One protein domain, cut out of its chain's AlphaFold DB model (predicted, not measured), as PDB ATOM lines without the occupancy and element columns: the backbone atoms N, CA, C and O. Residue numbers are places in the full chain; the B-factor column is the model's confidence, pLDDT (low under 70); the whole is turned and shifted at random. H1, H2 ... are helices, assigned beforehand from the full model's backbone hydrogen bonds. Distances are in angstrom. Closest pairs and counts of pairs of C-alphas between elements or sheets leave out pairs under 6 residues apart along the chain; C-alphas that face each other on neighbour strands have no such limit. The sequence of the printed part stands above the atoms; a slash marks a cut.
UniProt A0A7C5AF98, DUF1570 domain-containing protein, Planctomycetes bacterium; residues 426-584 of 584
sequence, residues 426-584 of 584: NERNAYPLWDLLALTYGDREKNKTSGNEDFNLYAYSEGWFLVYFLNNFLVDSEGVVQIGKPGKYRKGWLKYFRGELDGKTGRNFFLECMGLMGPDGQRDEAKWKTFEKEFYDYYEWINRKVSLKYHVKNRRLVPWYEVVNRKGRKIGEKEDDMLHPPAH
ATOM      1  N   ASN A 426     110.266 111.847 181.791       87.81
ATOM      2  CA  ASN A 426     108.854 111.614 182.040       87.81
ATOM      3  C   ASN A 426     108.471 111.758 183.521       87.81
ATOM      4  O   ASN A 426     107.453 111.229 183.958       87.81
ATOM      5  N   GLU A 427     109.262 112.492 184.300       89.00
ATOM      6  CA  GLU A 427     109.153 112.568 185.762       89.00
ATOM      7  C   GLU A 427     107.761 113.004 186.246       89.00
ATOM      8  O   GLU A 427     107.283 112.554 187.280       89.00
ATOM      9  N   ARG A 428     107.050 113.813 185.451       89.25
ATOM     10  CA  ARG A 428     105.677 114.264 185.746       89.25
ATOM     11  C   ARG A 428     104.650 113.133 185.845       89.25
ATOM     12  O   ARG A 428     103.583 113.351 186.409       89.25
ATOM     13  N   ASN A 429     104.952 111.982 185.256       89.25
ATOM     14  CA  ASN A 429     104.099 110.798 185.241       89.25
ATOM     15  C   ASN A 429     104.602 109.711 186.204       89.25
ATOM     16  O   ASN A 429     103.993 108.645 186.274       89.25
ATOM     17  N   ALA A 430     105.717 109.957 186.901       91.25
ATOM     18  CA  ALA A 430     106.260 109.031 187.881       91.25
ATOM     19  C   ALA A 430     105.276 108.839 189.038       91.25
ATOM     20  O   ALA A 430     104.540 109.760 189.413       91.25
ATOM     21  N   TYR A 431     105.265 107.641 189.612       94.88
ATOM     22  CA  TYR A 431     104.444 107.375 190.775       94.88
ATOM     23  C   TYR A 431     104.987 108.150 191.979       94.88
ATOM     24  O   TYR A 431     106.186 108.124 192.264       94.88
ATOM     25  N   PRO A 432     104.117 108.780 192.783       96.38
ATOM     26  CA  PRO A 432     104.485 109.086 194.153       96.38
ATOM     27  C   PRO A 432     104.991 107.805 194.825       96.38
ATOM     28  O   PRO A 432     104.381 106.742 194.673       96.38
ATOM     29  N   LEU A 433     106.078 107.887 195.595       97.31
ATOM     30  CA  LEU A 433     106.701 106.706 196.204       97.31
ATOM     31  C   LEU A 433     105.697 105.873 197.026       97.31
ATOM     32  O   LEU A 433     105.753 104.645 197.061       97.31
ATOM     33  N   TRP A 434     104.730 106.541 197.653       97.56
ATOM     34  CA  TRP A 434     103.629 105.910 198.377       97.56
ATOM     35  C   TRP A 434     102.724 105.011 197.518       97.56
ATOM     36  O   TRP A 434     102.250 103.972 197.998       97.56
ATOM     37  N   ASP A 435     102.479 105.423 196.276       97.25
ATOM     38  CA  ASP A 435     101.623 104.726 195.317       97.25
ATOM     39  C   ASP A 435     102.403 103.615 194.615       97.25
ATOM     40  O   ASP A 435     101.880 102.510 194.472       97.25
ATOM     41  N   LEU A 436     103.687 103.846 194.304       97.44
ATOM     42  CA  LEU A 436     104.598 102.813 193.799       97.44
ATOM     43  C   LEU A 436     104.595 101.577 194.712       97.44
ATOM     44  O   LEU A 436     104.427 100.452 194.245       97.44
ATOM     45  N   LEU A 437     104.712 101.785 196.030       97.88
ATOM     46  CA  LEU A 437     104.712 100.708 197.028       97.88
ATOM     47  C   LEU A 437     103.390  99.929 197.108       97.88
ATOM     48  O   LEU A 437     103.362  98.827 197.666       97.88
ATOM     49  N   ALA A 438     102.296 100.505 196.612       97.12
ATOM     50  CA  ALA A 438     100.985  99.870 196.587       97.12
ATOM     51  C   ALA A 438     100.720  99.080 195.300       97.12
ATOM     52  O   ALA A 438      99.771  98.302 195.289       97.12
ATOM     53  N   LEU A 439     101.542  99.244 194.255       96.75
ATOM     54  CA  LEU A 439     101.332  98.571 192.975       96.75
ATOM     55  C   LEU A 439     101.421  97.054 193.105       96.75
ATOM     56  O   LEU A 439     102.400  96.501 193.621       96.75
ATOM     57  N   THR A 440     100.423  96.387 192.541       96.75
ATOM     58  CA  THR A 440     100.318  94.932 192.458       96.75
ATOM     59  C   THR A 440     100.274  94.444 191.009       96.75
ATOM     60  O   THR A 440     100.070  95.226 190.079       96.75
ATOM     61  N   TYR A 441     100.438  93.136 190.781       94.19
ATOM     62  CA  TYR A 441     100.227  92.567 189.441       94.19
ATOM     63  C   TYR A 441      98.784  92.759 188.940       94.19
ATOM     64  O   TYR A 441      98.571  92.870 187.737       94.19
ATOM     65  N   GLY A 442      97.796  92.861 189.832       95.44
ATOM     66  CA  GLY A 442      96.428  93.231 189.467       95.44
ATOM     67  C   GLY A 442      96.346  94.624 188.835       95.44
ATOM     68  O   GLY A 442      95.651  94.806 187.834       95.44
ATOM     69  N   ASP A 443      97.111  95.587 189.358       94.88
ATOM     70  CA  ASP A 443      97.191  96.939 188.792       94.88
ATOM     71  C   ASP A 443      97.872  96.934 187.418       94.88
ATOM     72  O   ASP A 443      97.405  97.599 186.492       94.88
ATOM     73  N   ARG A 444      98.919  96.117 187.241       93.31
ATOM     74  CA  ARG A 444      99.575  95.916 185.938       93.31
ATOM     75  C   ARG A 444      98.595  95.412 184.876       93.31
ATOM     76  O   ARG A 444      98.546  95.971 183.780       93.31
ATOM     77  N   GLU A 445      97.814  94.374 185.176       91.06
ATOM     78  CA  GLU A 445      96.840  93.818 184.221       91.06
ATOM     79  C   GLU A 445      95.743  94.836 183.867       91.06
ATOM     80  O   GLU A 445      95.324  94.958 182.709       91.06
ATOM     81  N   LYS A 446      95.329  95.653 184.842       92.06
ATOM     82  CA  LYS A 446      94.426  96.782 184.596       92.06
ATOM     83  C   LYS A 446      95.057  97.834 183.676       92.06
ATOM     84  O   LYS A 446      94.385  98.331 182.773       92.06
ATOM     85  N   ASN A 447      96.337  98.159 183.863       90.38
ATOM     86  CA  ASN A 447      97.043  99.128 183.022       90.38
ATOM     87  C   ASN A 447      97.173  98.649 181.572       90.38
ATOM     88  O   ASN A 447      96.904  99.430 180.658       90.38
ATOM     89  N   LYS A 448      97.489  97.363 181.361       86.88
ATOM     90  CA  LYS A 448      97.544  96.745 180.023       86.88
ATOM     91  C   LYS A 448      96.219  96.869 179.278       86.88
ATOM     92  O   LYS A 448      96.158  97.354 178.155       86.88
ATOM     93  N   THR A 449      95.129  96.495 179.939       84.94
ATOM     94  CA  THR A 449      93.789  96.527 179.331       84.94
ATOM     95  C   THR A 449      93.249  97.941 179.101       84.94
ATOM     96  O   THR A 449      92.356  98.122 178.277       84.94
ATOM     97  N   SER A 450      93.800  98.945 179.787       87.88
ATOM     98  CA  SER A 450      93.365 100.346 179.691       87.88
ATOM     99  C   SER A 450      94.201 101.197 178.723       87.88
ATOM    100  O   SER A 450      93.988 102.404 178.664       87.88
ATOM    101  N   GLY A 451      95.162 100.610 177.994       84.94
ATOM    102  CA  GLY A 451      96.077 101.359 177.117       84.94
ATOM    103  C   GLY A 451      97.091 102.232 177.869       84.94
ATOM    104  O   GLY A 451      97.672 103.142 177.288       84.94
ATOM    105  N   ASN A 452      97.306 101.957 179.157       88.56
ATOM    106  CA  ASN A 452      98.213 102.683 180.047       88.56
ATOM    107  C   ASN A 452      99.527 101.908 180.234       88.56
ATOM    108  O   ASN A 452     100.072 101.851 181.332       88.56
ATOM    109  N   GLU A 453     100.033 101.249 179.192       85.00
ATOM    110  CA  GLU A 453     101.214 100.382 179.314       85.00
ATOM    111  C   GLU A 453     102.478 101.146 179.720       85.00
ATOM    112  O   GLU A 453     103.301 100.605 180.460       85.00
ATOM    113  N   ASP A 454     102.579 102.428 179.364       86.38
ATOM    114  CA  ASP A 454     103.666 103.304 179.810       86.38
ATOM    115  C   ASP A 454     103.760 103.373 181.341       86.38
ATOM    116  O   ASP A 454     104.860 103.436 181.886       86.38
ATOM    117  N   PHE A 455     102.628 103.272 182.054       87.19
ATOM    118  CA  PHE A 455     102.607 103.218 183.518       87.19
ATOM    119  C   PHE A 455     103.353 102.002 184.074       87.19
ATOM    120  O   PHE A 455     103.930 102.067 185.159       87.19
ATOM    121  N   ASN A 456     103.395 100.897 183.327       88.81
ATOM    122  CA  ASN A 456     104.170  99.733 183.726       88.81
ATOM    123  C   ASN A 456     105.672 100.023 183.620       88.81
ATOM    124  O   ASN A 456     106.399  99.633 184.527       88.81
ATOM    125  N   LEU A 457     106.132 100.762 182.599       89.19
ATOM    126  CA  LEU A 457     107.546 101.134 182.415       89.19
ATOM    127  C   LEU A 457     108.111 101.984 183.569       89.19
ATOM    128  O   LEU A 457     109.304 101.871 183.881       89.19
ATOM    129  N   TYR A 458     107.273 102.774 184.252       89.75
ATOM    130  CA  TYR A 458     107.682 103.460 185.488       89.75
ATOM    131  C   TYR A 458     107.893 102.484 186.634       89.75
ATOM    132  O   TYR A 458     108.892 102.603 187.332       89.75
ATOM    133  N   ALA A 459     107.048 101.461 186.783       92.25
ATOM    134  CA  ALA A 459     107.260 100.450 187.817       92.25
ATOM    135  C   ALA A 459     108.611  99.726 187.645       92.25
ATOM    136  O   ALA A 459     109.291  99.492 188.642       92.25
ATOM    137  N   TYR A 460     109.048  99.459 186.406       94.06
ATOM    138  CA  TYR A 460     110.402  98.948 186.134       94.06
ATOM    139  C   TYR A 460     111.482  99.952 186.562       94.06
ATOM    140  O   TYR A 460     112.412  99.602 187.286       94.06
ATOM    141  N   SER A 461     111.364 101.211 186.130       95.25
ATOM    142  CA  SER A 461     112.403 102.233 186.333       95.25
ATOM    143  C   SER A 461     112.514 102.689 187.794       95.25
ATOM    144  O   SER A 461     113.606 102.702 188.363       95.25
ATOM    145  N   GLU A 462     111.388 103.033 188.414       96.56
ATOM    146  CA  GLU A 462     111.300 103.471 189.808       96.56
ATOM    147  C   GLU A 462     111.484 102.298 190.773       96.56
ATOM    148  O   GLU A 462     112.164 102.444 191.787       96.56
ATOM    149  N   GLY A 463     110.956 101.114 190.440       97.12
ATOM    150  CA  GLY A 463     111.179  99.892 191.212       97.12
ATOM    151  C   GLY A 463     112.657  99.511 191.251       97.12
ATOM    152  O   GLY A 463     113.200  99.280 192.333       97.12
ATOM    153  N   TRP A 464     113.343  99.528 190.100       97.12
ATOM    154  CA  TRP A 464     114.794  99.327 190.033       97.12
ATOM    155  C   TRP A 464     115.535 100.328 190.919       97.12
ATOM    156  O   TRP A 464     116.395  99.945 191.719       97.12
ATOM    157  N   PHE A 465     115.194 101.613 190.795       97.81
ATOM    158  CA  PHE A 465     115.871 102.656 191.549       97.81
ATOM    159  C   PHE A 465     115.607 102.544 193.052       97.81
ATOM    160  O   PHE A 465     116.523 102.751 193.842       97.81
ATOM    161  N   LEU A 466     114.405 102.146 193.466       98.38
ATOM    162  CA  LEU A 466     114.097 101.872 194.866       98.38
ATOM    163  C   LEU A 466     114.941 100.717 195.407       98.38
ATOM    164  O   LEU A 466     115.559 100.866 196.461       98.38
ATOM    165  N   VAL A 467     115.070  99.606 194.675       98.38
ATOM    166  CA  VAL A 467     115.977  98.512 195.067       98.38
ATOM    167  C   VAL A 467     117.430  99.001 195.141       98.38
ATOM    168  O   VAL A 467     118.150  98.669 196.089       98.38
ATOM    169  N   TYR A 468     117.857  99.835 194.191       97.94
ATOM    170  CA  TYR A 468     119.188 100.437 194.178       97.94
ATOM    171  C   TYR A 468     119.428 101.336 195.402       97.94
ATOM    172  O   TYR A 468     120.433 101.164 196.095       97.94
ATOM    173  N   PHE A 469     118.508 102.257 195.701       98.50
ATOM    174  CA  PHE A 469     118.538 103.157 196.855       98.50
ATOM    175  C   PHE A 469     118.615 102.371 198.162       98.50
ATOM    176  O   PHE A 469     119.511 102.602 198.975       98.50
ATOM    177  N   LEU A 470     117.743 101.375 198.336       98.62
ATOM    178  CA  LEU A 470     117.702 100.564 199.550       98.62
ATOM    179  C   LEU A 470     119.028  99.835 199.814       98.62
ATOM    180  O   LEU A 470     119.431  99.682 200.969       98.62
ATOM    181  N   ASN A 471     119.723  99.416 198.754       98.12
ATOM    182  CA  ASN A 471     120.999  98.715 198.859       98.12
ATOM    183  C   ASN A 471     122.223  99.630 198.977       98.12
ATOM    184  O   ASN A 471     123.219  99.179 199.541       98.12
ATOM    185  N   ASN A 472     122.172 100.872 198.479       97.69
ATOM    186  CA  ASN A 472     123.369 101.706 198.285       97.69
ATOM    187  C   ASN A 472     123.317 103.096 198.941       97.69
ATOM    188  O   ASN A 472     124.352 103.755 199.027       97.69
ATOM    189  N   PHE A 473     122.159 103.572 199.407       98.44
ATOM    190  CA  PHE A 473     122.062 104.899 200.016       98.44
ATOM    191  C   PHE A 473     122.747 104.932 201.380       98.44
ATOM    192  O   PHE A 473     122.226 104.415 202.370       98.44
ATOM    193  N   LEU A 474     123.917 105.555 201.440       98.44
ATOM    194  CA  LEU A 474     124.635 105.830 202.673       98.44
ATOM    195  C   LEU A 474     125.320 107.185 202.539       98.44
ATOM    196  O   LEU A 474     126.076 107.407 201.597       98.44
ATOM    197  N   VAL A 475     125.068 108.066 203.496       98.44
ATOM    198  CA  VAL A 475     125.648 109.408 203.555       98.44
ATOM    199  C   VAL A 475     126.336 109.545 204.904       98.44
ATOM    200  O   VAL A 475     125.780 109.133 205.923       98.44
ATOM    201  N   ASP A 476     127.569 110.042 204.908       98.31
ATOM    202  CA  ASP A 476     128.302 110.279 206.150       98.31
ATOM    203  C   ASP A 476     127.868 111.586 206.840       98.31
ATOM    204  O   ASP A 476     126.988 112.312 206.378       98.31
ATOM    205  N   SER A 477     128.484 111.891 207.983       97.88
ATOM    206  CA  SER A 477     128.194 113.109 208.750       97.88
ATOM    207  C   SER A 477     128.544 114.407 208.018       97.88
ATOM    208  O   SER A 477     128.121 115.473 208.453       97.88
ATOM    209  N   GLU A 478     129.327 114.337 206.940       97.81
ATOM    210  CA  GLU A 478     129.719 115.487 206.122       97.81
ATOM    211  C   GLU A 478     128.812 115.657 204.894       97.81
ATOM    212  O   GLU A 478     129.034 116.549 204.077       97.81
ATOM    213  N   GLY A 479     127.788 114.809 204.749       98.06
ATOM    214  CA  GLY A 479     126.884 114.840 203.609       98.06
ATOM    215  C   GLY A 479     127.436 114.140 202.365       98.06
ATOM    216  O   GLY A 479     126.839 114.284 201.299       98.06
ATOM    217  N   VAL A 480     128.540 113.388 202.462       98.56
ATOM    218  CA  VAL A 480     129.159 112.691 201.324       98.56
ATOM    219  C   VAL A 480     128.567 111.294 201.161       98.56
ATOM    220  O   VAL A 480     128.591 110.469 202.082       98.56
ATOM    221  N   VAL A 481     128.074 111.002 199.958       98.56
ATOM    222  CA  VAL A 481     127.581 109.683 199.563       98.56
ATOM    223  C   VAL A 481     128.731 108.676 199.540       98.56
ATOM    224  O   VAL A 481     129.742 108.849 198.864       98.56
ATOM    225  N   GLN A 482     128.555 107.569 200.252       98.19
ATOM    226  CA  GLN A 482     129.557 106.523 200.410       98.19
ATOM    227  C   GLN A 482     129.397 105.426 199.345       98.19
ATOM    228  O   GLN A 482     128.847 104.355 199.610       98.19
ATOM    229  N   ILE A 483     129.888 105.679 198.130       97.19
ATOM    230  CA  ILE A 483     129.806 104.725 197.009       97.19
ATOM    231  C   ILE A 483     130.507 103.397 197.352       97.19
ATOM    232  O   ILE A 483     131.647 103.374 197.816       97.19
ATOM    233  N   GLY A 484     129.831 102.276 197.076       94.12
ATOM    234  CA  GLY A 484     130.363 100.921 197.268       94.12
ATOM    235  C   GLY A 484     130.241 100.374 198.694       94.12
ATOM    236  O   GLY A 484     130.664  99.245 198.940       94.12
ATOM    237  N   LYS A 485     129.660 101.138 199.629       96.31
ATOM    238  CA  LYS A 485     129.320 100.652 200.971       96.31
ATOM    239  C   LYS A 485     127.857 100.187 201.034       96.31
ATOM    240  O   LYS A 485     127.018 100.741 200.327       96.31
ATOM    241  N   PRO A 486     127.529  99.211 201.902       96.69
ATOM    242  CA  PRO A 486     126.145  98.827 202.164       96.69
ATOM    243  C   PRO A 486     125.284 100.018 202.610       96.69
ATOM    244  O   PRO A 486     125.660 100.750 203.525       96.69
ATOM    245  N   GLY A 487     124.119 100.184 201.988       97.81
ATOM    246  CA  GLY A 487     123.185 101.268 202.273       97.81
ATOM    247  C   GLY A 487     122.542 101.189 203.662       97.81
ATOM    248  O   GLY A 487     122.341 100.107 204.223       97.81
ATOM    249  N   LYS A 488     122.137 102.351 204.182       98.38
ATOM    250  CA  LYS A 488     121.404 102.563 205.442       98.38
ATOM    251  C   LYS A 488     120.182 101.648 205.571       98.38
ATOM    252  O   LYS A 488     119.917 101.124 206.652       98.38
ATOM    253  N   TYR A 489     119.459 101.427 204.474       98.69
ATOM    254  CA  TYR A 489     118.206 100.664 204.452       98.69
ATOM    255  C   TYR A 489     118.370  99.181 204.103       98.69
ATOM    256  O   TYR A 489     117.394  98.430 204.136       98.69
ATOM    257  N   ARG A 490     119.598  98.710 203.846       98.19
ATOM    258  CA  ARG A 490     119.838  97.353 203.340       98.19
ATOM    259  C   ARG A 490     119.329  96.261 204.280       98.19
ATOM    260  O   ARG A 490     118.791  95.257 203.828       98.19
ATOM    261  N   LYS A 491     119.445  96.452 205.598       98.50
ATOM    262  CA  LYS A 491     118.912  95.489 206.578       98.50
ATOM    263  C   LYS A 491     117.386  95.367 206.489       98.50
ATOM    264  O   LYS A 491     116.863  94.256 206.538       98.50
ATOM    265  N   GLY A 492     116.685  96.494 206.347       98.62
ATOM    266  CA  GLY A 492     115.236  96.510 206.146       98.62
ATOM    267  C   GLY A 492     114.847  95.874 204.814       98.62
ATOM    268  O   GLY A 492     113.909  95.082 204.766       98.62
ATOM    269  N   TRP A 493     115.623  96.130 203.758       98.56
ATOM    270  CA  TRP A 493     115.447  95.499 202.448       98.56
ATOM    271  C   TRP A 493     115.537  93.981 202.512       98.56
ATOM    272  O   TRP A 493     114.635  93.304 202.036       98.56
ATOM    273  N   LEU A 494     116.570  93.438 203.156       98.56
ATOM    274  CA  LEU A 494     116.729  91.991 203.301       98.56
ATOM    275  C   LEU A 494     115.566  91.362 204.083       98.56
ATOM    276  O   LEU A 494     115.086  90.294 203.708       98.56
ATOM    277  N   LYS A 495     115.058  92.048 205.119       98.62
ATOM    278  CA  LYS A 495     113.855  91.613 205.848       98.62
ATOM    279  C   LYS A 495     112.618  91.618 204.938       98.62
ATOM    280  O   LYS A 495     111.859  90.651 204.957       98.62
ATOM    281  N   TYR A 496     112.435  92.670 204.138       98.62
ATOM    282  CA  TYR A 496     111.315  92.779 203.202       98.62
ATOM    283  C   TYR A 496     111.382  91.710 202.107       98.62
ATOM    284  O   TYR A 496     110.418  90.978 201.922       98.62
ATOM    285  N   PHE A 497     112.539  91.547 201.459       98.25
ATOM    286  CA  PHE A 497     112.769  90.527 200.436       98.25
ATOM    287  C   PHE A 497     112.500  89.128 201.004       98.25
ATOM    288  O   PHE A 497     111.737  88.355 200.429       98.25
ATOM    289  N   ARG A 498     113.029  88.802 202.190       97.75
ATOM    290  CA  ARG A 498     112.714  87.522 202.836       97.75
ATOM    291  C   ARG A 498     111.209  87.340 203.042       97.75
ATOM    292  O   ARG A 498     110.696  86.250 202.804       97.75
ATOM    293  N   GLY A 499     110.507  88.383 203.475       96.81
ATOM    294  CA  GLY A 499     109.060  88.315 203.639       96.81
ATOM    295  C   GLY A 499     108.311  88.135 202.320       96.81
ATOM    296  O   GLY A 499     107.417  87.298 202.285       96.81
ATOM    297  N   GLU A 500     108.719  88.795 201.233       96.44
ATOM    298  CA  GLU A 500     108.176  88.563 199.884       96.44
ATOM    299  C   GLU A 500     108.316  87.088 199.476       96.44
ATOM    300  O   GLU A 500     107.364  86.485 198.975       96.44
ATOM    301  N   LEU A 501     109.463  86.464 199.782       95.81
ATOM    302  CA  LEU A 501     109.678  85.030 199.544       95.81
ATOM    303  C   LEU A 501     108.745  84.127 200.374       95.81
ATOM    304  O   LEU A 501     108.368  83.040 199.933       95.81
ATOM    305  N   ASP A 502     108.349  84.594 201.556       95.00
ATOM    306  CA  ASP A 502     107.416  83.925 202.466       95.00
ATOM    307  C   ASP A 502     105.948  84.364 202.243       95.00
ATOM    308  O   ASP A 502     105.067  84.034 203.039       95.00
ATOM    309  N   GLY A 503     105.662  85.120 201.173       93.25
ATOM    310  CA  GLY A 503     104.321  85.602 200.829       93.25
ATOM    311  C   GLY A 503     103.815  86.787 201.662       93.25
ATOM    312  O   GLY A 503     102.648  87.154 201.548       93.25
ATOM    313  N   LYS A 504     104.663  87.405 202.489       95.38
ATOM    314  CA  LYS A 504     104.387  88.674 203.178       95.38
ATOM    315  C   LYS A 504     104.801  89.826 202.268       95.38
ATOM    316  O   LYS A 504     105.978  90.148 202.162       95.38
ATOM    317  N   THR A 505     103.821  90.422 201.605       95.50
ATOM    318  CA  THR A 505     104.020  91.440 200.565       95.50
ATOM    319  C   THR A 505     103.271  92.730 200.897       95.50
ATOM    320  O   THR A 505     102.474  92.782 201.840       95.50
ATOM    321  N   GLY A 506     103.514  93.774 200.112       95.62
ATOM    322  CA  GLY A 506     102.748  95.010 200.142       95.62
ATOM    323  C   GLY A 506     103.286  96.088 201.081       95.62
ATOM    324  O   GLY A 506     104.142  95.884 201.946       95.62
ATOM    325  N   ARG A 507     102.715  97.281 200.906       97.25
ATOM    326  CA  ARG A 507     103.176  98.537 201.503       97.25
ATOM    327  C   ARG A 507     103.334  98.504 203.023       97.25
ATOM    328  O   ARG A 507     104.361  98.932 203.529       97.25
ATOM    329  N   ASN A 508     102.358  97.991 203.771       97.44
ATOM    330  CA  ASN A 508     102.441  98.016 205.239       97.44
ATOM    331  C   ASN A 508     103.595  97.153 205.763       97.44
ATOM    332  O   ASN A 508     104.310  97.560 206.676       97.44
ATOM    333  N   PHE A 509     103.812  95.988 205.149       97.94
ATOM    334  CA  PHE A 509     104.925  95.120 205.511       97.94
ATOM    335  C   PHE A 509     106.276  95.736 205.114       97.94
ATOM    336  O   PHE A 509     107.242  95.643 205.873       97.94
ATOM    337  N   PHE A 510     106.336  96.448 203.982       98.56
ATOM    338  CA  PHE A 510     107.498  97.261 203.615       98.56
ATOM    339  C   PHE A 510     107.829  98.298 204.695       98.56
ATOM    340  O   PHE A 510     108.956  98.330 205.191       98.56
ATOM    341  N   LEU A 511     106.846  99.102 205.111       98.56
ATOM    342  CA  LEU A 511     107.036 100.126 206.143       98.56
ATOM    343  C   LEU A 511     107.519  99.515 207.463       98.56
ATOM    344  O   LEU A 511     108.424 100.059 208.097       98.56
ATOM    345  N   GLU A 512     106.961  98.368 207.863       98.44
ATOM    346  CA  GLU A 512     107.401  97.634 209.053       98.44
ATOM    347  C   GLU A 512     108.874  97.215 208.937       98.44
ATOM    348  O   GLU A 512     109.660  97.399 209.869       98.44
ATOM    349  N   CYS A 513     109.275  96.675 207.784       98.56
ATOM    350  CA  CYS A 513     110.649  96.242 207.545       98.56
ATOM    351  C   CYS A 513     111.648  97.401 207.555       98.56
ATOM    352  O   CYS A 513     112.777  97.226 208.012       98.56
ATOM    353  N   MET A 514     111.222  98.581 207.107       98.56
ATOM    354  CA  MET A 514     112.037  99.796 207.090       98.56
ATOM    355  C   MET A 514     112.011 100.578 208.412       98.56
ATOM    356  O   MET A 514     112.717 101.575 208.540       98.56
ATOM    357  N   GLY A 515     111.221 100.153 209.407       98.06
ATOM    358  CA  GLY A 515     111.069 100.882 210.672       98.06
ATOM    359  C   GLY A 515     110.303 102.206 210.534       98.06
ATOM    360  O   GLY A 515     110.466 103.107 211.358       98.06
ATOM    361  N   LEU A 516     109.471 102.315 209.495       98.44
ATOM    362  CA  LEU A 516     108.657 103.487 209.151       98.44
ATOM    363  C   LEU A 516     107.235 103.405 209.731       98.44
ATOM    364  O   LEU A 516     106.375 104.216 209.392       98.44
ATOM    365  N   MET A 517     106.983 102.419 210.593       98.00
ATOM    366  CA  MET A 517     105.732 102.269 211.336       98.00
ATOM    367  C   MET A 517     105.859 102.894 212.728       98.00
ATOM    368  O   MET A 517     106.910 102.804 213.373       98.00
ATOM    369  N   GLY A 518     104.784 103.528 213.181       96.81
ATOM    370  CA  GLY A 518     104.620 104.037 214.533       96.81
ATOM    371  C   GLY A 518     104.211 102.940 215.527       96.81
ATOM    372  O   GLY A 518     103.887 101.817 215.129       96.81
ATOM    373  N   PRO A 519     104.204 103.246 216.839       96.19
ATOM    374  CA  PRO A 519     103.781 102.303 217.882       96.19
ATOM    375  C   PRO A 519     102.318 101.845 217.767       96.19
ATOM    376  O   PRO A 519     101.957 100.805 218.307       96.19
ATOM    377  N   ASP A 520     101.481 102.620 217.080       96.56
ATOM    378  CA  ASP A 520     100.062 102.357 216.821       96.56
ATOM    379  C   ASP A 520      99.819 101.471 215.586       96.56
ATOM    380  O   ASP A 520      98.671 101.205 215.225       96.56
ATOM    381  N   GLY A 521     100.887 101.022 214.919       95.75
ATOM    382  CA  GLY A 521     100.787 100.259 213.680       95.75
ATOM    383  C   GLY A 521     100.317 101.093 212.487       95.75
ATOM    384  O   GLY A 521      99.914 100.514 211.481       95.75
ATOM    385  N   GLN A 522     100.364 102.425 212.575       97.25
ATOM    386  CA  GLN A 522     100.185 103.328 211.439       97.25
ATOM    387  C   GLN A 522     101.541 103.780 210.894       97.25
ATOM    388  O   GLN A 522     102.596 103.507 211.469       97.25
ATOM    389  N   ARG A 523     101.528 104.476 209.756       97.44
ATOM    390  CA  ARG A 523     102.731 105.097 209.200       97.44
ATOM    391  C   ARG A 523     103.240 106.194 210.136       97.44
ATOM    392  O   ARG A 523     102.503 107.110 210.490       97.44
ATOM    393  N   ASP A 524     104.523 106.143 210.471       98.31
ATOM    394  CA  ASP A 524     105.213 107.244 211.138       98.31
ATOM    395  C   ASP A 524     105.486 108.348 210.103       98.31
ATOM    396  O   ASP A 524     106.433 108.267 209.319       98.31
ATOM    397  N   GLU A 525     104.620 109.363 210.059       98.06
ATOM    398  CA  GLU A 525     104.667 110.443 209.060       98.06
ATOM    399  C   GLU A 525     106.006 111.189 209.028       98.06
ATOM    400  O   GLU A 525     106.459 111.603 207.960       98.06
ATOM    401  N   ALA A 526     106.654 111.370 210.182       98.31
ATOM    402  CA  ALA A 526     107.935 112.063 210.249       98.31
ATOM    403  C   ALA A 526     109.034 111.215 209.603       98.31
ATOM    404  O   ALA A 526     109.753 111.701 208.728       98.31
ATOM    405  N   LYS A 527     109.119 109.930 209.972       98.31
ATOM    406  CA  LYS A 527     110.089 109.008 209.364       98.31
ATOM    407  C   LYS A 527     109.823 108.786 207.879       98.31
ATOM    408  O   LYS A 527     110.778 108.741 207.110       98.31
ATOM    409  N   TRP A 528     108.556 108.671 207.475       98.25
ATOM    410  CA  TRP A 528     108.182 108.534 206.067       98.25
ATOM    411  C   TRP A 528     108.652 109.733 205.247       98.25
ATOM    412  O   TRP A 528     109.334 109.544 204.245       98.25
ATOM    413  N   LYS A 529     108.375 110.962 205.702       98.31
ATOM    414  CA  LYS A 529     108.838 112.178 205.017       98.31
ATOM    415  C   LYS A 529     110.356 112.229 204.891       98.31
ATOM    416  O   LYS A 529     110.862 112.638 203.853       98.31
ATOM    417  N   THR A 530     111.092 111.809 205.922       98.44
ATOM    418  CA  THR A 530     112.556 111.705 205.840       98.44
ATOM    419  C   THR A 530     112.989 110.665 204.809       98.44
ATOM    420  O   THR A 530     113.841 110.970 203.982       98.44
ATOM    421  N   PHE A 531     112.400 109.467 204.827       98.69
ATOM    422  CA  PHE A 531     112.707 108.393 203.878       98.69
ATOM    423  C   PHE A 531     112.448 108.816 202.426       98.69
ATOM    424  O   PHE A 531     113.305 108.644 201.565       98.69
ATOM    425  N   GLU A 532     111.283 109.407 202.172       98.38
ATOM    426  CA  GLU A 532     110.872 109.894 200.857       98.38
ATOM    427  C   GLU A 532     111.783 111.026 200.368       98.38
ATOM    428  O   GLU A 532     112.249 110.996 199.231       98.38
ATOM    429  N   LYS A 533     112.122 111.984 201.242       98.38
ATOM    430  CA  LYS A 533     113.081 113.042 200.905       98.38
ATOM    431  C   LYS A 533     114.451 112.460 200.551       98.38
ATOM    432  O   LYS A 533     115.001 112.817 199.519       98.38
ATOM    433  N   GLU A 534     114.979 111.545 201.364       98.56
ATOM    434  CA  GLU A 534     116.269 110.890 201.104       98.56
ATOM    435  C   GLU A 534     116.275 110.129 199.769       98.56
ATOM    436  O   GLU A 534     117.272 110.169 199.048       98.56
ATOM    437  N   PHE A 535     115.166 109.471 199.415       98.50
ATOM    438  CA  PHE A 535     115.002 108.790 198.131       98.50
ATOM    439  C   PHE A 535     115.125 109.761 196.947       98.50
ATOM    440  O   PHE A 535     115.937 109.528 196.049       98.50
ATOM    441  N   TYR A 536     114.378 110.869 196.966       97.94
ATOM    442  CA  TYR A 536     114.422 111.862 195.889       97.94
ATOM    443  C   TYR A 536     115.735 112.658 195.868       97.94
ATOM    444  O   TYR A 536     116.293 112.890 194.798       97.94
ATOM    445  N   ASP A 537     116.303 113.004 197.027       98.25
ATOM    446  CA  ASP A 537     117.622 113.642 197.103       98.25
ATOM    447  C   ASP A 537     118.705 112.747 196.477       98.25
ATOM    448  O   ASP A 537     119.607 113.228 195.785       98.25
ATOM    449  N   TYR A 538     118.624 111.432 196.711       98.38
ATOM    450  CA  TYR A 538     119.555 110.476 196.130       98.38
ATOM    451  C   TYR A 538     119.359 110.319 194.623       98.38
ATOM    452  O   TYR A 538     120.345 110.223 193.894       98.38
ATOM    453  N   TYR A 539     118.113 110.328 194.147       97.50
ATOM    454  CA  TYR A 539     117.796 110.338 192.718       97.50
ATOM    455  C   TYR A 539     118.426 111.545 192.010       97.50
ATOM    456  O   TYR A 539     119.156 111.384 191.027       97.50
ATOM    457  N   GLU A 540     118.241 112.740 192.570       97.19
ATOM    458  CA  GLU A 540     118.848 113.975 192.068       97.19
ATOM    459  C   GLU A 540     120.379 113.918 192.091       97.19
ATOM    460  O   GLU A 540     121.049 114.291 191.120       97.19
ATOM    461  N   TRP A 541     120.960 113.393 193.175       97.94
ATOM    462  CA  TRP A 541     122.402 113.179 193.269       97.94
ATOM    463  C   TRP A 541     122.915 112.226 192.182       97.94
ATOM    464  O   TRP A 541     123.902 112.550 191.519       97.94
ATOM    465  N   ILE A 542     122.242 111.096 191.938       97.56
ATOM    466  CA  ILE A 542     122.601 110.142 190.878       97.56
ATOM    467  C   ILE A 542     122.549 110.819 189.508       97.56
ATOM    468  O   ILE A 542     123.510 110.719 188.743       97.56
ATOM    469  N   ASN A 543     121.473 111.545 189.201       96.12
ATOM    470  CA  ASN A 543     121.331 112.256 187.930       96.12
ATOM    471  C   ASN A 543     122.450 113.282 187.717       96.12
ATOM    472  O   ASN A 543     123.049 113.329 186.636       96.12
ATOM    473  N   ARG A 544     122.789 114.056 188.757       96.50
ATOM    474  CA  ARG A 544     123.945 114.958 188.729       96.50
ATOM    475  C   ARG A 544     125.228 114.171 188.487       96.50
ATOM    476  O   ARG A 544     125.974 114.503 187.569       96.50
ATOM    477  N   LYS A 545     125.471 113.101 189.245       96.94
ATOM    478  CA  LYS A 545     126.703 112.310 189.171       96.94
ATOM    479  C   LYS A 545     126.926 111.685 187.797       96.94
ATOM    480  O   LYS A 545     128.036 111.744 187.275       96.94
ATOM    481  N   VAL A 546     125.873 111.141 187.188       96.19
ATOM    482  CA  VAL A 546     125.905 110.556 185.836       96.19
ATOM    483  C   VAL A 546     126.194 111.613 184.770       96.19
ATOM    484  O   VAL A 546     126.835 111.312 183.764       96.19
ATOM    485  N   SER A 547     125.777 112.865 184.984       95.88
ATOM    486  CA  SER A 547     126.078 113.964 184.057       95.88
ATOM    487  C   SER A 547     127.548 114.406 184.085       95.88
ATOM    488  O   SER A 547     128.038 114.996 183.117       95.88
ATOM    489  N   LEU A 548     128.281 114.099 185.163       96.56
ATOM    490  CA  LEU A 548     129.687 114.460 185.295       96.56
ATOM    491  C   LEU A 548     130.580 113.495 184.505       96.56
ATOM    492  O   LEU A 548     130.564 112.272 184.663       96.56
ATOM    493  N   LYS A 549     131.456 114.055 183.670       96.25
ATOM    494  CA  LYS A 549     132.377 113.260 182.852       96.25
ATOM    495  C   LYS A 549     133.312 112.424 183.735       96.25
ATOM    496  O   LYS A 549     133.885 112.946 184.684       96.25
ATOM    497  N   TYR A 550     133.519 111.156 183.368       96.69
ATOM    498  CA  TYR A 550     134.391 110.179 184.051       96.69
ATOM    499  C   TYR A 550     133.918 109.681 185.427       96.69
ATOM    500  O   TYR A 550     134.568 108.808 185.999       96.69
ATOM    501  N   HIS A 551     132.789 110.177 185.933       96.94
ATOM    502  CA  HIS A 551     132.230 109.771 187.226       96.94
ATOM    503  C   HIS A 551     131.403 108.485 187.170       96.94
ATOM    504  O   HIS A 551     131.074 107.903 188.202       96.94
ATOM    505  N   VAL A 552     131.118 108.009 185.960       96.44
ATOM    506  CA  VAL A 552     130.559 106.689 185.694       96.44
ATOM    507  C   VAL A 552     131.506 105.956 184.754       96.44
ATOM    508  O   VAL A 552     131.947 106.502 183.739       96.44
ATOM    509  N   LYS A 553     131.839 104.709 185.089       94.56
ATOM    510  CA  LYS A 553     132.666 103.833 184.255       94.56
ATOM    511  C   LYS A 553     132.018 102.463 184.175       94.56
ATOM    512  O   LYS A 553     131.841 101.816 185.201       94.56
ATOM    513  N   ASN A 554     131.695 102.014 182.961       93.00
ATOM    514  CA  ASN A 554     131.017 100.735 182.720       93.00
ATOM    515  C   ASN A 554     129.758 100.587 183.597       93.00
ATOM    516  O   ASN A 554     129.609  99.586 184.292       93.00
ATOM    517  N   ARG A 555     128.905 101.625 183.629       95.00
ATOM    518  CA  ARG A 555     127.692 101.710 184.470       95.00
ATOM    519  C   ARG A 555     127.939 101.718 185.994       95.00
ATOM    520  O   ARG A 555     126.984 101.745 186.763       95.00
ATOM    521  N   ARG A 556     129.190 101.714 186.470       95.75
ATOM    522  CA  ARG A 556     129.542 101.829 187.897       95.75
ATOM    523  C   ARG A 556     129.785 103.289 188.273       95.75
ATOM    524  O   ARG A 556     130.547 103.966 187.583       95.75
ATOM    525  N   LEU A 557     129.228 103.732 189.398       96.56
ATOM    526  CA  LEU A 557     129.624 104.989 190.036       96.56
ATOM    527  C   LEU A 557     131.105 104.942 190.438       96.56
ATOM    528  O   LEU A 557     131.597 103.935 190.954       96.56
ATOM    529  N   VAL A 558     131.824 106.028 190.186       97.06
ATOM    530  CA  VAL A 558     133.225 106.197 190.572       97.06
ATOM    531  C   VAL A 558     133.276 107.210 191.720       97.06
ATOM    532  O   VAL A 558     132.864 108.354 191.507       97.06
ATOM    533  N   PRO A 559     133.767 106.818 192.915       98.12
ATOM    534  CA  PRO A 559     133.981 107.753 194.016       98.12
ATOM    535  C   PRO A 559     134.879 108.904 193.583       98.12
ATOM    536  O   PRO A 559     135.854 108.666 192.869       98.12
ATOM    537  N   TRP A 560     134.603 110.126 194.037       98.31
ATOM    538  CA  TRP A 560     135.318 111.343 193.633       98.31
ATOM    539  C   TRP A 560     136.842 111.183 193.704       98.31
ATOM    540  O   TRP A 560     137.586 111.589 192.809       98.31
ATOM    541  N   TYR A 561     137.326 110.490 194.737       97.81
ATOM    542  CA  TYR A 561     138.750 110.302 194.968       97.81
ATOM    543  C   TYR A 561     139.427 109.326 193.982       97.81
ATOM    544  O   TYR A 561     140.662 109.309 193.936       97.81
ATOM    545  N   GLU A 562     138.661 108.554 193.202       97.94
ATOM    546  CA  GLU A 562     139.117 107.637 192.139       97.94
ATOM    547  C   GLU A 562     139.001 108.244 190.728       97.94
ATOM    548  O   GLU A 562     139.471 107.648 189.755       97.94
ATOM    549  N   VAL A 563     138.372 109.414 190.578       97.94
ATOM    550  CA  VAL A 563     138.049 109.967 189.257       97.94
ATOM    551  C   VAL A 563     139.298 110.534 188.601       97.94
ATOM    552  O   VAL A 563     139.877 111.534 189.040       97.94
ATOM    553  N   VAL A 564     139.684 109.913 187.487       97.81
ATOM    554  CA  VAL A 564     140.809 110.331 186.654       97.81
ATOM    555  C   VAL A 564     140.353 110.632 185.231       97.81
ATOM    556  O   VAL A 564     139.529 109.924 184.651       97.81
ATOM    557  N   ASN A 565     140.905 111.688 184.635       96.81
ATOM    558  CA  ASN A 565     140.645 112.009 183.234       96.81
ATOM    559  C   ASN A 565     141.464 111.116 182.277       96.81
ATOM    560  O   ASN A 565     142.302 110.319 182.694       96.81
ATOM    561  N   ARG A 566     141.293 111.296 180.957       96.31
ATOM    562  CA  ARG A 566     142.047 110.547 179.923       96.31
ATOM    563  C   ARG A 566     143.576 110.664 180.020       96.31
ATOM    564  O   ARG A 566     144.268 109.836 179.444       96.31
ATOM    565  N   LYS A 567     144.106 111.686 180.704       97.25
ATOM    566  CA  LYS A 567     145.548 111.886 180.936       97.25
ATOM    567  C   LYS A 567     146.017 111.294 182.275       97.25
ATOM    568  O   LYS A 567     147.135 111.579 182.688       97.25
ATOM    569  N   GLY A 568     145.159 110.555 182.983       96.94
ATOM    570  CA  GLY A 568     145.456 109.980 184.298       96.94
ATOM    571  C   GLY A 568     145.499 110.995 185.443       96.94
ATOM    572  O   GLY A 568     145.922 110.647 186.540       96.94
ATOM    573  N   ARG A 569     145.083 112.251 185.227       97.69
ATOM    574  CA  ARG A 569     145.058 113.263 186.297       97.69
ATOM    575  C   ARG A 569     143.798 113.087 187.134       97.69
ATOM    576  O   ARG A 569     142.716 112.989 186.551       97.69
ATOM    577  N   LYS A 570     143.943 113.098 188.462       97.94
ATOM    578  CA  LYS A 570     142.824 113.128 189.410       97.94
ATOM    579  C   LYS A 570     142.075 114.453 189.267       97.94
ATOM    580  O   LYS A 570     142.708 115.505 189.307       97.94
ATOM    581  N   ILE A 571     140.771 114.380 189.015       97.69
ATOM    582  CA  ILE A 571     139.914 115.551 188.753       97.69
ATOM    583  C   ILE A 571     138.619 115.559 189.569       97.69
ATOM    584  O   ILE A 571     137.871 116.515 189.443       97.69
ATOM    585  N   GLY A 572     138.318 114.493 190.314       97.19
ATOM    586  CA  GLY A 572     137.133 114.478 191.166       97.19
ATOM    587  C   GLY A 572     137.361 115.300 192.428       97.19
ATOM    588  O   GLY A 572     138.457 115.274 193.005       97.19
ATOM    589  N   GLU A 573     136.314 115.987 192.847       97.81
ATOM    590  CA  GLU A 573     136.250 116.845 194.025       97.81
ATOM    591  C   GLU A 573     135.245 116.266 195.025       97.81
ATOM    592  O   GLU A 573     134.325 115.533 194.659       97.81
ATOM    593  N   LYS A 574     135.420 116.547 196.318       97.75
ATOM    594  CA  LYS A 574     134.563 115.966 197.367       97.75
ATOM    595  C   LYS A 574     133.092 116.341 197.155       97.75
ATOM    596  O   LYS A 574     132.196 115.535 197.395       97.75
ATOM    597  N   GLU A 575     132.873 117.548 196.658       97.69
ATOM    598  CA  GLU A 575     131.605 118.156 196.281       97.69
ATOM    599  C   GLU A 575     130.856 117.320 195.230       97.69
ATOM    600  O   GLU A 575     129.625 117.259 195.265       97.69
ATOM    601  N   ASP A 576     131.575 116.585 194.367       97.50
ATOM    602  CA  ASP A 576     130.978 115.683 193.375       97.50
ATOM    603  C   ASP A 576     130.238 114.502 194.026       97.50
ATOM    604  O   ASP A 576     129.390 113.882 193.383       97.50
ATOM    605  N   ASP A 577     130.571 114.147 195.273       98.38
ATOM    606  CA  ASP A 577     129.911 113.090 196.051       98.38
ATOM    607  C   ASP A 577     129.051 113.634 197.203       98.38
ATOM    608  O   ASP A 577     128.387 112.849 197.875       98.38
ATOM    609  N   MET A 578     128.975 114.950 197.423       98.25
ATOM    610  CA  MET A 578     128.042 115.514 198.405       98.25
ATOM    611  C   MET A 578     126.600 115.345 197.928       98.25
ATOM    612  O   MET A 578     126.290 115.743 196.806       98.25
ATOM    613  N   LEU A 579     125.704 114.814 198.770       98.31
ATOM    614  CA  LEU A 579     124.271 114.675 198.465       98.31
ATOM    615  C   LEU A 579     123.685 116.038 198.054       98.31
ATOM    616  O   LEU A 579     123.110 116.182 196.971       98.31
ATOM    617  N   HIS A 580     123.970 117.054 198.870       97.50
ATOM    618  CA  HIS A 580     123.645 118.456 198.633       97.50
ATOM    619  C   HIS A 580     124.934 119.286 198.584       97.50
ATOM    620  O   HIS A 580     125.491 119.588 199.641       97.50
ATOM    621  N   PRO A 581     125.443 119.635 197.390       91.38
ATOM    622  CA  PRO A 581     126.609 120.496 197.284       91.38
ATOM    623  C   PRO A 581     126.263 121.898 197.816       91.38
ATOM    624  O   PRO A 581     125.101 122.314 197.734       91.38
ATOM    625  N   PRO A 582     127.240 122.632 198.376       90.81
ATOM    626  CA  PRO A 582     127.025 124.011 198.797       90.81
ATOM    627  C   PRO A 582     126.557 124.868 197.612       90.81
ATOM    628  O   PRO A 582     126.991 124.667 196.478       90.81
ATOM    629  N   ALA A 583     125.654 125.818 197.870       86.12
ATOM    630  CA  ALA A 583     125.236 126.778 196.853       86.12
ATOM    631  C   ALA A 583     126.450 127.622 196.425       86.12
ATOM    632  O   ALA A 583     127.111 128.211 197.282       86.12
ATOM    633  N   HIS A 584     126.748 127.630 195.124       67.31
ATOM    634  CA  HIS A 584     127.845 128.398 194.530       67.31
ATOM    635  C   HIS A 584     127.460 129.845 194.233       67.31
ATOM    636  O   HIS A 584     126.290 130.077 193.846       67.31
TER     637      HIS A 584
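Overview. This is residues 426 to 584 of the 584 residues of the protein "DUF1570 domain-containing protein" of Planctomycetes bacterium (UniProt A0A7C5AF98). Two long helices cross as an uneven X, the later part of H3 meeting the middle of H6 about perpendicular, at 84 degrees. H2 folds back beside the first end of H3, the hairpin of H4 and H5 packs by H3's last residues, and long loops with little H7 extend the body past the last end of H6. The printed part has 159 residues with seven named helices, H1 to H7 in order, and no named strand; the class is all helix. It is only just compact, close to loose, with a radius of gyration of the C-alphas of 17.9 A and spans of 53 by 41 by 32 A.

Along the chain. Find C-alpha 525 at (104.667, 110.443, 209.060); from there H6, residues 525 to 547, runs 33.1 A to C-alpha 547 at (126.078, 113.964, 184.057). H3, residues 453 to 472, is 29.2 A long and begins at (101.214, 100.382, 179.314). Look next for H4, residues 490 to 501, 16.4 A, and H2, residues 441 to 449, 12.6 A. H5, residues 507 to 514, spans 10.6 A; H1, residues 433 to 436, spans 5.0 A, and H7, residues 574 to 577, 5.6 A.

Arrangement. Start at H6, which only just touches H3, with 3 pairs of C-alphas within 8 A; the closest are those of Phe 469 and Phe 535, 6.8 A apart, and the lines are about perpendicular at 84 degrees. H3 is the hub, touching four helices. It forms a hairpin with H2, a shallow tilt of 31 degrees, opposite ways, closest at the C-alphas of Asn 447 and Glu 453, 5.7 A. With residues 467 to 472 alone H3 touches H4, a steep tilt of 49 degrees, opposite ways, closest at the C-alphas of Asn 471 and Arg 490, 4.8 A. H1 only just touches H3, with 3 pairs within 8 A; the C-alphas of Leu 436 and Ala 459, the closest, are 7.0 A apart. H4 and H5 form a hairpin at a steep tilt of 41 degrees, opposite ways, closest at the C-alphas of Gly 492 and Met 514, 4.7 A. H5 and H6 are near each other, with 5 pairs of C-alphas within 10 A. H7 is close but not clearly touching H6, the closest C-alphas being those of Lys 545 and Asp 576, 6.9 A. In H2, H4, H5 and H6 every O i to N i+4 pair is within hydrogen-bond range, in H3 14 of 16; H1 and H7 are too short for one.

Size, cuts and confidence. The C-alphas of Asp 520 and Lys 567, the two farthest apart, are 58.7 A apart. The printed part has no cut and ends at residue 584, the chain's last. The links H3 to H4 and H6 to H7 are long; in the latter, residues 552 to 553 pair antiparallel with 556 to 557. Mean pLDDT of the printed part is 95.9; residue 584 is under 70.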